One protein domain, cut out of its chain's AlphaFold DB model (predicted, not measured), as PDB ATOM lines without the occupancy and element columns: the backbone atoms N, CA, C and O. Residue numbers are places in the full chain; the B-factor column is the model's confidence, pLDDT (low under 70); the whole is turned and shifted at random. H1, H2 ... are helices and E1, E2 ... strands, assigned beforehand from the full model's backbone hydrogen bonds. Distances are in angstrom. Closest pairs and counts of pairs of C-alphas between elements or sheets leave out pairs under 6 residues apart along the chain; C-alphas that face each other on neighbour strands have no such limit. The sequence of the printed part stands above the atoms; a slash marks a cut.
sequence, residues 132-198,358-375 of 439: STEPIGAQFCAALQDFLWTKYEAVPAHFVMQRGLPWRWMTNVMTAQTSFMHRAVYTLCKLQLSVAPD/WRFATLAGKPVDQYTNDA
ATOM      1  N   SER A 132     118.694 160.561 131.604       92.81
ATOM      2  CA  SER A 132     119.639 161.128 130.649       92.81
ATOM      3  C   SER A 132     119.177 160.857 129.221       92.81
ATOM      4  O   SER A 132     118.883 159.722 128.846       92.81
ATOM      5  N   THR A 133     119.158 161.913 128.410       91.50
ATOM      6  CA  THR A 133     118.912 161.837 126.965       91.50
ATOM      7  C   THR A 133     120.165 161.444 126.184       91.50
ATOM      8  O   THR A 133     120.098 161.227 124.976       91.50
ATOM      9  N   GLU A 134     121.324 161.381 126.843       93.88
ATOM     10  CA  GLU A 134     122.570 160.939 126.225       93.88
ATOM     11  C   GLU A 134     122.573 159.412 126.031       93.88
ATOM     12  O   GLU A 134     121.942 158.685 126.807       93.88
ATOM     13  N   PRO A 135     123.352 158.879 125.067       93.69
ATOM     14  CA  PRO A 135     123.424 157.438 124.810       93.69
ATOM     15  C   PRO A 135     123.749 156.595 126.050       93.69
ATOM     16  O   PRO A 135     123.263 155.473 126.182       93.69
ATOM     17  N   ILE A 136     124.534 157.143 126.981       91.69
ATOM     18  CA  ILE A 136     124.907 156.465 128.226       91.69
ATOM     19  C   ILE A 136     123.702 156.191 129.139       91.69
ATOM     20  O   ILE A 136     123.682 155.165 129.816       91.69
ATOM     21  N   GLY A 137     122.686 157.061 129.142       90.94
ATOM     22  CA  GLY A 137     121.461 156.864 129.921       90.94
ATOM     23  C   GLY A 137     120.660 155.675 129.410       90.94
ATOM     24  O   GLY A 137     120.362 154.747 130.160       90.94
ATOM     25  N   ALA A 138     120.412 155.644 128.099       91.50
ATOM     26  CA  ALA A 138     119.730 154.530 127.445       91.50
ATOM     27  C   ALA A 138     120.481 153.198 127.637       91.50
ATOM     28  O   ALA A 138     119.865 152.185 127.976       91.50
ATOM     29  N   GLN A 139     121.812 153.206 127.492       93.94
ATOM     30  CA  GLN A 139     122.653 152.032 127.750       93.94
ATOM     31  C   GLN A 139     122.555 151.567 129.205       93.94
ATOM     32  O   GLN A 139     122.434 150.369 129.456       93.94
ATOM     33  N   PHE A 140     122.567 152.496 130.165       93.81
ATOM     34  CA  PHE A 140     122.419 152.169 131.578       93.81
ATOM     35  C   PHE A 140     121.050 151.549 131.881       93.81
ATOM     36  O   PHE A 140     120.992 150.516 132.543       93.81
ATOM     37  N   CYS A 141     119.957 152.129 131.380       95.06
ATOM     38  CA  CYS A 141     118.608 151.593 131.567       95.06
ATOM     39  C   CYS A 141     118.458 150.186 130.969       95.06
ATOM     40  O   CYS A 141     117.910 149.301 131.628       95.06
ATOM     41  N   ALA A 142     118.990 149.957 129.764       93.12
ATOM     42  CA  ALA A 142     118.992 148.637 129.134       93.12
ATOM     43  C   ALA A 142     119.824 147.622 129.938       93.12
ATOM     44  O   ALA A 142     119.350 146.524 130.229       93.12
ATOM     45  N   ALA A 143     121.029 148.008 130.370       94.31
ATOM     46  CA  ALA A 143     121.885 147.166 131.203       94.31
ATOM     47  C   ALA A 143     121.246 146.862 132.565       94.31
ATOM     48  O   ALA A 143     121.357 145.745 133.059       94.31
ATOM     49  N   LEU A 144     120.552 147.827 133.175       95.38
ATOM     50  CA  LEU A 144     119.822 147.633 134.425       95.38
ATOM     51  C   LEU A 144     118.676 146.635 134.254       95.38
ATOM     52  O   LEU A 144     118.509 145.762 135.100       95.38
ATOM     53  N   GLN A 145     117.910 146.741 133.171       95.25
ATOM     54  CA  GLN A 145     116.809 145.829 132.871       95.25
ATOM     55  C   GLN A 145     117.299 144.397 132.638       95.25
ATOM     56  O   GLN A 145     116.778 143.464 133.251       95.25
ATOM     57  N   ASP A 146     118.349 144.221 131.834       94.44
ATOM     58  CA  ASP A 146     118.949 142.903 131.614       94.44
ATOM     59  C   ASP A 146     119.567 142.332 132.901       94.44
ATOM     60  O   ASP A 146     119.398 141.156 133.228       94.44
ATOM     61  N   PHE A 147     120.210 143.181 133.703       95.50
ATOM     62  CA  PHE A 147     120.772 142.784 134.988       95.50
ATOM     63  C   PHE A 147     119.699 142.340 135.992       95.50
ATOM     64  O   PHE A 147     119.883 141.342 136.689       95.50
ATOM     65  N   LEU A 148     118.567 143.049 136.061       96.00
ATOM     66  CA  LEU A 148     117.421 142.656 136.885       96.00
ATOM     67  C   LEU A 148     116.896 141.281 136.477       96.00
ATOM     68  O   LEU A 148     116.681 140.429 137.340       96.00
ATOM     69  N   TRP A 149     116.765 141.044 135.174       94.56
ATOM     70  CA  TRP A 149     116.299 139.762 134.667       94.56
ATOM     71  C   TRP A 149     117.285 138.635 134.980       94.56
ATOM     72  O   TRP A 149     116.922 137.638 135.594       94.56
ATOM     73  N   THR A 150     118.556 138.809 134.620       94.38
ATOM     74  CA  THR A 150     119.570 137.750 134.728       94.38
ATOM     75  C   THR A 150     120.005 137.434 136.158       94.38
ATOM     76  O   THR A 150     120.470 136.324 136.412       94.38
ATOM     77  N   LYS A 151     119.916 138.391 137.094       94.88
ATOM     78  CA  LYS A 151     120.379 138.206 138.484       94.88
ATOM     79  C   LYS A 151     119.269 138.068 139.511       94.88
ATOM     80  O   LYS A 151     119.525 137.505 140.574       94.88
ATOM     81  N   TYR A 152     118.078 138.585 139.225       94.06
ATOM     82  CA  TYR A 152     116.965 138.591 140.173       94.06
ATOM     83  C   TYR A 152     115.681 137.976 139.611       94.06
ATOM     84  O   TYR A 152     114.694 137.949 140.342       94.06
ATOM     85  N   GLU A 153     115.668 137.543 138.342       92.19
ATOM     86  CA  GLU A 153     114.448 137.129 137.625       92.19
ATOM     87  C   GLU A 153     113.355 138.215 137.699       92.19
ATOM     88  O   GLU A 153     112.153 137.955 137.747       92.19
ATOM     89  N   ALA A 154     113.799 139.476 137.735       94.00
ATOM     90  CA  ALA A 154     112.964 140.640 137.971       94.00
ATOM     91  C   ALA A 154     112.826 141.498 136.712       94.00
ATOM     92  O   ALA A 154     113.743 141.621 135.905       94.00
ATOM     93  N   VAL A 155     111.691 142.183 136.610       94.38
ATOM     94  CA  VAL A 155     111.485 143.330 135.711       94.38
ATOM     95  C   VAL A 155     111.475 144.645 136.503       94.38
ATOM     96  O   VAL A 155     111.164 144.612 137.700       94.38
ATOM     97  N   PRO A 156     111.734 145.812 135.879       95.94
ATOM     98  CA  PRO A 156     111.713 147.115 136.555       95.94
ATOM     99  C   PRO A 156     110.448 147.409 137.381       95.94
ATOM    100  O   PRO A 156     110.532 148.050 138.428       95.94
ATOM    101  N   ALA A 157     109.288 146.867 136.992       95.44
ATOM    102  CA  ALA A 157     108.047 146.986 137.760       95.44
ATOM    103  C   ALA A 157     108.156 146.491 139.218       95.44
ATOM    104  O   ALA A 157     107.388 146.943 140.066       95.44
ATOM    105  N   HIS A 158     109.116 145.619 139.557       95.19
ATOM    106  CA  HIS A 158     109.322 145.167 140.940       95.19
ATOM    107  C   HIS A 158     109.721 146.299 141.889       95.19
ATOM    108  O   HIS A 158     109.414 146.214 143.079       95.19
ATOM    109  N   PHE A 159     110.323 147.383 141.385       95.50
ATOM    110  CA  PHE A 159     110.562 148.578 142.198       95.50
ATOM    111  C   PHE A 159     109.258 149.232 142.667       95.50
ATOM    112  O   PHE A 159     109.184 149.710 143.794       95.50
ATOM    113  N   VAL A 160     108.216 149.191 141.835       94.62
ATOM    114  CA  VAL A 160     106.888 149.736 142.142       94.62
ATOM    115  C   VAL A 160     106.077 148.764 142.999       94.62
ATOM    116  O   VAL A 160     105.375 149.176 143.917       94.62
ATOM    117  N   MET A 161     106.162 147.462 142.707       91.69
ATOM    118  CA  MET A 161     105.403 146.436 143.430       91.69
ATOM    119  C   MET A 161     105.902 146.222 144.865       91.69
ATOM    120  O   MET A 161     105.101 145.889 145.735       91.69
ATOM    121  N   GLN A 162     107.211 146.381 145.099       91.69
ATOM    122  CA  GLN A 162     107.865 146.296 146.414       91.69
ATOM    123  C   GLN A 162     107.543 145.020 147.211       91.69
ATOM    124  O   GLN A 162     107.413 145.035 148.439       91.69
ATOM    125  N   ARG A 163     107.392 143.892 146.511       88.44
ATOM    126  CA  ARG A 163     106.967 142.611 147.086       88.44
ATOM    127  C   ARG A 163     107.555 141.425 146.327       88.44
ATOM    128  O   ARG A 163     108.233 141.607 145.325       88.44
ATOM    129  N   GLY A 164     107.317 140.236 146.876       86.50
ATOM    130  CA  GLY A 164     107.773 138.973 146.307       86.50
ATOM    131  C   GLY A 164     109.226 138.618 146.605       86.50
ATOM    132  O   GLY A 164     109.927 139.296 147.366       86.50
ATOM    133  N   LEU A 165     109.661 137.481 146.057       88.31
ATOM    134  CA  LEU A 165     111.025 136.972 146.229       88.31
ATOM    135  C   LEU A 165     112.072 137.888 145.578       88.31
ATOM    136  O   LEU A 165     113.020 138.238 146.291       88.31
ATOM    137  N   PRO A 166     111.899 138.358 144.326       92.00
ATOM    138  CA  PRO A 166     112.844 139.282 143.706       92.00
ATOM    139  C   PRO A 166     113.096 140.525 144.561       92.00
ATOM    140  O   PRO A 166     114.244 140.858 144.851       92.00
ATOM    141  N   TRP A 167     112.042 141.152 145.096       92.56
ATOM    142  CA  TRP A 167     112.181 142.326 145.962       92.56
ATOM    143  C   TRP A 167     113.018 142.067 147.222       92.56
ATOM    144  O   TRP A 167     113.853 142.892 147.610       92.56
ATOM    145  N   ARG A 168     112.844 140.907 147.870       92.56
ATOM    146  CA  ARG A 168     113.646 140.528 149.051       92.56
ATOM    147  C   ARG A 168     115.132 140.424 148.714       92.56
ATOM    148  O   ARG A 168     115.974 140.807 149.522       92.56
ATOM    149  N   TRP A 169     115.455 139.931 147.523       94.00
ATOM    150  CA  TRP A 169     116.834 139.807 147.058       94.00
ATOM    151  C   TRP A 169     117.409 141.169 146.659       94.00
ATOM    152  O   TRP A 169     118.527 141.506 147.054       94.00
ATOM    153  N   MET A 170     116.627 141.992 145.958       95.75
ATOM    154  CA  MET A 170     116.993 143.358 145.563       95.75
ATOM    155  C   MET A 170     117.243 144.276 146.775       95.75
ATOM    156  O   MET A 170     118.023 145.222 146.691       95.75
ATOM    157  N   THR A 171     116.607 144.002 147.918       95.25
ATOM    158  CA  THR A 171     116.762 144.769 149.170       95.25
ATOM    159  C   THR A 171     117.820 144.208 150.126       95.25
ATOM    160  O   THR A 171     118.017 144.765 151.214       95.25
ATOM    161  N   ASN A 172     118.534 143.145 149.740       94.00
ATOM    162  CA  ASN A 172     119.552 142.508 150.570       94.00
ATOM    163  C   ASN A 172     120.889 143.274 150.522       94.00
ATOM    164  O   ASN A 172     121.512 143.432 149.473       94.00
ATOM    165  N   VAL A 173     121.362 143.719 151.691       90.38
ATOM    166  CA  VAL A 173     122.619 144.478 151.829       90.38
ATOM    167  C   VAL A 173     123.867 143.642 151.541       90.38
ATOM    168  O   VAL A 173     124.883 144.202 151.144       90.38
ATOM    169  N   MET A 174     123.817 142.322 151.729       92.12
ATOM    170  CA  MET A 174     124.938 141.432 151.411       92.12
ATOM    171  C   MET A 174     125.091 141.294 149.900       92.12
ATOM    172  O   MET A 174     126.192 141.423 149.374       92.12
ATOM    173  N   THR A 175     123.971 141.148 149.191       92.12
ATOM    174  CA  THR A 175     123.941 141.130 147.726       92.12
ATOM    175  C   THR A 175     124.465 142.442 147.138       92.12
ATOM    176  O   THR A 175     125.197 142.421 146.159       92.12
ATOM    177  N   ALA A 176     124.187 143.587 147.768       91.06
ATOM    178  CA  ALA A 176     124.670 144.898 147.320       91.06
ATOM    179  C   ALA A 176     126.209 145.068 147.322       91.06
ATOM    180  O   ALA A 176     126.711 146.074 146.820       91.06
ATOM    181  N   GLN A 177     126.966 144.126 147.896       89.94
ATOM    182  CA  GLN A 177     128.432 144.189 148.006       89.94
ATOM    183  C   GLN A 177     129.162 143.567 146.818       89.94
ATOM    184  O   GLN A 177     130.364 143.770 146.667       89.94
ATOM    185  N   THR A 178     128.460 142.783 146.007       89.69
ATOM    186  CA  THR A 178     129.086 141.924 144.999       89.69
ATOM    187  C   THR A 178     129.477 142.695 143.743       89.69
ATOM    188  O   THR A 178     130.506 142.393 143.148       89.69
ATOM    189  N   SER A 179     128.690 143.696 143.336       89.31
ATOM    190  CA  SER A 179     129.035 144.567 142.210       89.31
ATOM    191  C   SER A 179     128.346 145.930 142.266       89.31
ATOM    192  O   SER A 179     127.368 146.127 142.994       89.31
ATOM    193  N   PHE A 180     128.834 146.872 141.449       88.69
ATOM    194  CA  PHE A 180     128.195 148.177 141.248       88.69
ATOM    195  C   PHE A 180     126.700 148.056 140.922       88.69
ATOM    196  O   PHE A 180     125.888 148.753 141.525       88.69
ATOM    197  N   MET A 181     126.326 147.142 140.022       92.00
ATOM    198  CA  MET A 181     124.934 146.971 139.601       92.00
ATOM    199  C   MET A 181     124.040 146.458 140.736       92.00
ATOM    200  O   MET A 181     122.952 146.996 140.934       92.00
ATOM    201  N   HIS A 182     124.507 145.509 141.559       94.25
ATOM    202  CA  HIS A 182     123.750 145.089 142.746       94.25
ATOM    203  C   HIS A 182     123.565 146.254 143.730       94.25
ATOM    204  O   HIS A 182     122.495 146.421 144.319       94.25
ATOM    205  N   ARG A 183     124.589 147.104 143.888       92.56
ATOM    206  CA  ARG A 183     124.497 148.307 144.721       92.56
ATOM    207  C   ARG A 183     123.533 149.345 144.144       92.56
ATOM    208  O   ARG A 183     122.818 149.992 144.913       92.56
ATOM    209  N   ALA A 184     123.501 149.508 142.822       93.88
ATOM    210  CA  ALA A 184     122.560 150.389 142.145       93.88
ATOM    211  C   ALA A 184     121.116 149.934 142.397       93.88
ATOM    212  O   ALA A 184     120.318 150.721 142.901       93.88
ATOM    213  N   VAL A 185     120.820 148.648 142.177       97.19
ATOM    214  CA  VAL A 185     119.511 148.040 142.473       97.19
ATOM    215  C   VAL A 185     119.120 148.257 143.935       97.19
ATOM    216  O   VAL A 185     118.051 148.794 144.216       97.19
ATOM    217  N   TYR A 186     120.013 147.932 144.872       96.19
ATOM    218  CA  TYR A 186     119.778 148.153 146.299       96.19
ATOM    219  C   TYR A 186     119.473 149.620 146.624       96.19
ATOM    220  O   TYR A 186     118.569 149.915 147.405       96.19
ATOM    221  N   THR A 187     120.206 150.551 146.009       94.25
ATOM    222  CA  THR A 187     120.019 151.995 146.198       94.25
ATOM    223  C   THR A 187     118.650 152.447 145.702       94.25
ATOM    224  O   THR A 187     117.955 153.144 146.437       94.25
ATOM    225  N   LEU A 188     118.223 152.006 144.514       96.44
ATOM    226  CA  LEU A 188     116.890 152.303 143.976       96.44
ATOM    227  C   LEU A 188     115.778 151.746 144.878       96.44
ATOM    228  O   LEU A 188     114.806 152.447 145.150       96.44
ATOM    229  N   CYS A 189     115.954 150.542 145.432       95.31
ATOM    230  CA  CYS A 189     115.020 149.983 146.412       95.31
ATOM    231  C   CYS A 189     114.963 150.809 147.705       95.31
ATOM    232  O   CYS A 189     113.882 151.065 148.232       95.31
ATOM    233  N   LYS A 190     116.117 151.234 148.243       93.19
ATOM    234  CA  LYS A 190     116.171 152.042 149.477       93.19
ATOM    235  C   LYS A 190     115.623 153.447 149.297       93.19
ATOM    236  O   LYS A 190     115.068 153.993 150.245       93.19
ATOM    237  N   LEU A 191     115.743 153.996 148.096       91.81
ATOM    238  CA  LEU A 191     115.099 155.243 147.709       91.81
ATOM    239  C   LEU A 191     113.639 155.046 147.297       91.81
ATOM    240  O   LEU A 191     113.023 156.011 146.869       91.81
ATOM    241  N   GLN A 192     113.082 153.838 147.446       92.31
ATOM    242  CA  GLN A 192     111.689 153.532 147.126       92.31
ATOM    243  C   GLN A 192     111.320 154.023 145.723       92.31
ATOM    244  O   GLN A 192     110.374 154.798 145.568       92.31
ATOM    245  N   LEU A 193     112.109 153.620 144.715       93.38
ATOM    246  CA  LEU A 193     111.805 153.965 143.331       93.38
ATOM    247  C   LEU A 193     110.348 153.608 143.028       93.38
ATOM    248  O   LEU A 193     109.917 152.475 143.221       93.38
ATOM    249  N   SER A 194     109.605 154.600 142.561       93.12
ATOM    250  CA  SER A 194     108.215 154.470 142.141       93.12
ATOM    251  C   SER A 194     108.030 155.203 140.815       93.12
ATOM    252  O   SER A 194     109.002 155.694 140.237       93.12
ATOM    253  N   VAL A 195     106.799 155.266 140.321       93.94
ATOM    254  CA  VAL A 195     106.439 156.006 139.112       93.94
ATOM    255  C   VAL A 195     105.246 156.897 139.429       93.94
ATOM    256  O   VAL A 195     104.281 156.441 140.044       93.94
ATOM    257  N   ALA A 196     105.310 158.148 138.987       92.19
ATOM    258  CA  ALA A 196     104.190 159.081 138.959       92.19
ATOM    259  C   ALA A 196     103.902 159.431 137.488       92.19
ATOM    260  O   ALA A 196     104.441 160.415 136.980       92.19
ATOM    261  N   PRO A 197     103.146 158.582 136.764       88.75
ATOM    262  CA  PRO A 197     102.977 158.729 135.325       88.75
ATOM    263  C   PRO A 197     102.194 159.985 134.961       88.75
ATOM    264  O   PRO A 197     101.160 160.276 135.560       88.75
ATOM    265  N   ASP A 198     102.628 160.655 133.897       93.88
ATOM    266  CA  ASP A 198     101.736 161.496 133.110       93.88
ATOM    267  C   ASP A 198     101.053 160.617 132.052       93.88
ATOM    268  O   ASP A 198     101.666 160.161 131.079       93.88
ATOM    269  N   TRP A 358     111.139 155.329 132.819       94.75
ATOM    270  CA  TRP A 358     112.131 155.949 133.708       94.75
ATOM    271  C   TRP A 358     111.967 157.471 133.830       94.75
ATOM    272  O   TRP A 358     112.230 158.027 134.894       94.75
ATOM    273  N   ARG A 359     111.451 158.143 132.790       92.94
ATOM    274  CA  ARG A 359     111.182 159.592 132.808       92.94
ATOM    275  C   ARG A 359     110.093 160.029 133.794       92.94
ATOM    276  O   ARG A 359     110.044 161.197 134.151       92.94
ATOM    277  N   PHE A 360     109.235 159.108 134.231       94.94
ATOM    278  CA  PHE A 360     108.211 159.358 135.252       94.94
ATOM    279  C   PHE A 360     108.595 158.770 136.611       94.94
ATOM    280  O   PHE A 360     107.769 158.714 137.526       94.94
ATOM    281  N   ALA A 361     109.825 158.270 136.745       94.62
ATOM    282  CA  ALA A 361     110.269 157.682 137.988       94.62
ATOM    283  C   ALA A 361     110.396 158.751 139.081       94.62
ATOM    284  O   ALA A 361     110.734 159.913 138.839       94.62
ATOM    285  N   THR A 362     110.160 158.320 140.315       94.12
ATOM    286  CA  THR A 362     110.358 159.123 141.519       94.12
ATOM    287  C   THR A 362     111.316 158.412 142.462       94.12
ATOM    288  O   THR A 362     111.209 157.198 142.634       94.12
ATOM    289  N   LEU A 363     112.194 159.159 143.127       91.00
ATOM    290  CA  LEU A 363     113.072 158.673 144.192       91.00
ATOM    291  C   LEU A 363     112.759 159.428 145.482       91.00
ATOM    292  O   LEU A 363     112.725 160.656 145.505       91.00
ATOM    293  N   ALA A 364     112.522 158.686 146.562       88.12
ATOM    294  CA  ALA A 364     112.111 159.202 147.866       88.12
ATOM    295  C   ALA A 364     110.898 160.153 147.772       88.12
ATOM    296  O   ALA A 364     110.855 161.192 148.430       88.12
ATOM    297  N   GLY A 365     109.934 159.813 146.908       88.00
ATOM    298  CA  GLY A 365     108.717 160.598 146.673       88.00
ATOM    299  C   GLY A 365     108.907 161.877 145.850       88.00
ATOM    300  O   GLY A 365     107.943 162.613 145.666       88.00
ATOM    301  N   LYS A 366     110.115 162.156 145.344       88.75
ATOM    302  CA  LYS A 366     110.392 163.296 144.459       88.75
ATOM    303  C   LYS A 366     110.602 162.828 143.017       88.75
ATOM    304  O   LYS A 366     111.216 161.774 142.836       88.75
ATOM    305  N   PRO A 367     110.160 163.591 142.002       92.94
ATOM    306  CA  PRO A 367     110.557 163.367 140.614       92.94
ATOM    307  C   PRO A 367     112.077 163.218 140.475       92.94
ATOM    308  O   PRO A 367     112.837 163.891 141.176       92.94
ATOM    309  N   VAL A 368     112.530 162.295 139.624       90.31
ATOM    310  CA  VAL A 368     113.960 161.965 139.492       90.31
ATOM    311  C   VAL A 368     114.814 163.161 139.052       90.31
ATOM    312  O   VAL A 368     115.935 163.318 139.534       90.31
ATOM    313  N   ASP A 369     114.283 164.035 138.202       87.31
ATOM    314  CA  ASP A 369     114.919 165.289 137.771       87.31
ATOM    315  C   ASP A 369     115.091 166.301 138.916       87.31
ATOM    316  O   ASP A 369     116.041 167.084 138.931       87.31
ATOM    317  N   GLN A 370     114.217 166.229 139.919       87.75
ATOM    318  CA  GLN A 370     114.250 167.042 141.134       87.75
ATOM    319  C   GLN A 370     114.976 166.349 142.297       87.75
ATOM    320  O   GLN A 370     115.070 166.907 143.395       87.75
ATOM    321  N   TYR A 371     115.490 165.130 142.097       83.94
ATOM    322  CA  TYR A 371     116.210 164.407 143.137       83.94
ATOM    323  C   TYR A 371     117.605 165.012 143.339       83.94
ATOM    324  O   TYR A 371     118.597 164.656 142.695       83.94
ATOM    325  N   THR A 372     117.689 165.939 144.288       73.88
ATOM    326  CA  THR A 372     118.946 166.503 144.769       73.88
ATOM    327  C   THR A 372     119.359 165.840 146.075       73.88
ATOM    328  O   THR A 372     118.552 165.556 146.961       73.88
ATOM    329  N   ASN A 373     120.663 165.602 146.216       61.38
ATOM    330  CA  ASN A 373     121.237 165.355 147.525       61.38
ATOM    331  C   ASN A 373     121.546 166.719 148.153       61.38
ATOM    332  O   ASN A 373     122.629 167.261 147.936       61.38
ATOM    333  N   ASP A 374     120.616 167.267 148.934       47.44
ATOM    334  CA  ASP A 374     120.825 168.514 149.693       47.44
ATOM    335  C   ASP A 374     121.860 168.347 150.831       47.44
ATOM    336  O   ASP A 374     122.045 169.229 151.664       47.44
ATOM    337  N   ALA A 375     122.601 167.230 150.878       41.16
ATOM    338  CA  ALA A 375     123.729 167.022 151.785       41.16
ATOM    339  C   ALA A 375     125.010 167.782 151.387       41.16
ATOM    340  O   ALA A 375     126.091 167.448 151.876       41.16
TER     341      ALA A 375
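Overview. This is residues 132 to 198 and 358 to 375 of the 439 residues of an uncharacterized protein of Sporisorium scitamineum (UniProt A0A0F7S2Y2). A long helix, H1, runs along one side of a small helical body, and H4, the helix nearest the mean of the C-alphas, crosses its line about at a right angle, with the short helices H2 and H3 beyond them. Away from H3, a small patch is made by the strand E1 between two short stretches, residues 194 to 195 and residues 366 to 367, and the printed part ends past it. The printed part has 85 residues, with four named helices and then one named strand along the chain, in the order H1, H2, H3, H4, E1, and its class is mostly helix. It is compact, with a radius of gyration of the C-alphas of 12.7 A, and rounded, with spans of 29 by 28 by 26 A.

Along the chain. H1 is residues 135 to 152, 25.2 A from first to last C-alpha, and begins with C-alpha 135 at (123.424, 157.438, 124.810). H2 is residues 158 to 161, 4.8 A long. H3 is residues 164 to 170, 10.2 A long. H4 is residues 180 to 190, 15.1 A long, and ends with C-alpha 190 at (116.171, 152.042, 149.477). E1 is residues 361 to 363, 6.9 A long, and ends with C-alpha 363 at (113.072, 158.673, 144.192).

Arrangement. H1 only just touches H3, with 3 pairs of C-alphas within 8 A and with residue 152 alone of H1; the closest C-alphas are those of Tyr 152 and Pro 166, 5.5 A apart. H1 and H3 run opposite ways at a steep tilt of 57 degrees. H1 and H4 are close but not clearly touching and about perpendicular at 83 degrees, with the closest C-alphas, of Leu 144 and Met 181, 7.3 A apart. H2 and H3 touch only at the corner by their link, and only just, with 3 pairs of C-alphas within 8 A; the closest, of His 158 and Trp 167, are 6.4 A apart. H2 and H4 are close but not clearly touching, with the closest C-alphas, of Phe 159 and Cys 189, 6.3 A apart. H3 touches H4, the closest C-alphas being those of Met 170 and Tyr 186 at 5.6 A, and they run opposite ways at a steep tilt of 56 degrees. E1 pairs with no named strand, but residues 361 to 362 of it pair antiparallel with residues 194 to 195, and residues 362 to 363 with residues 366 to 367. E1 is apart from H1, H2 and H3. In H1, H3 and H4 every O i to N i+4 pair is within hydrogen-bond range; H2 is too short for such a pair, and its 1 O i to N i+3 pair is not within range.

Size, cuts and confidence. The two C-alphas farthest apart, those of Met 174 and Asp 198, are 35.7 A from each other. Residues 199 to 357 are not printed, and C-alphas 198 and 358 are 11.8 A apart across the cut. Of the links that are printed whole, H1 to H2 and H2 to H3 are tight and H3 to H4 is short. The mean pLDDT of the printed part is 91.0, and residues 373 to 375 are under 70.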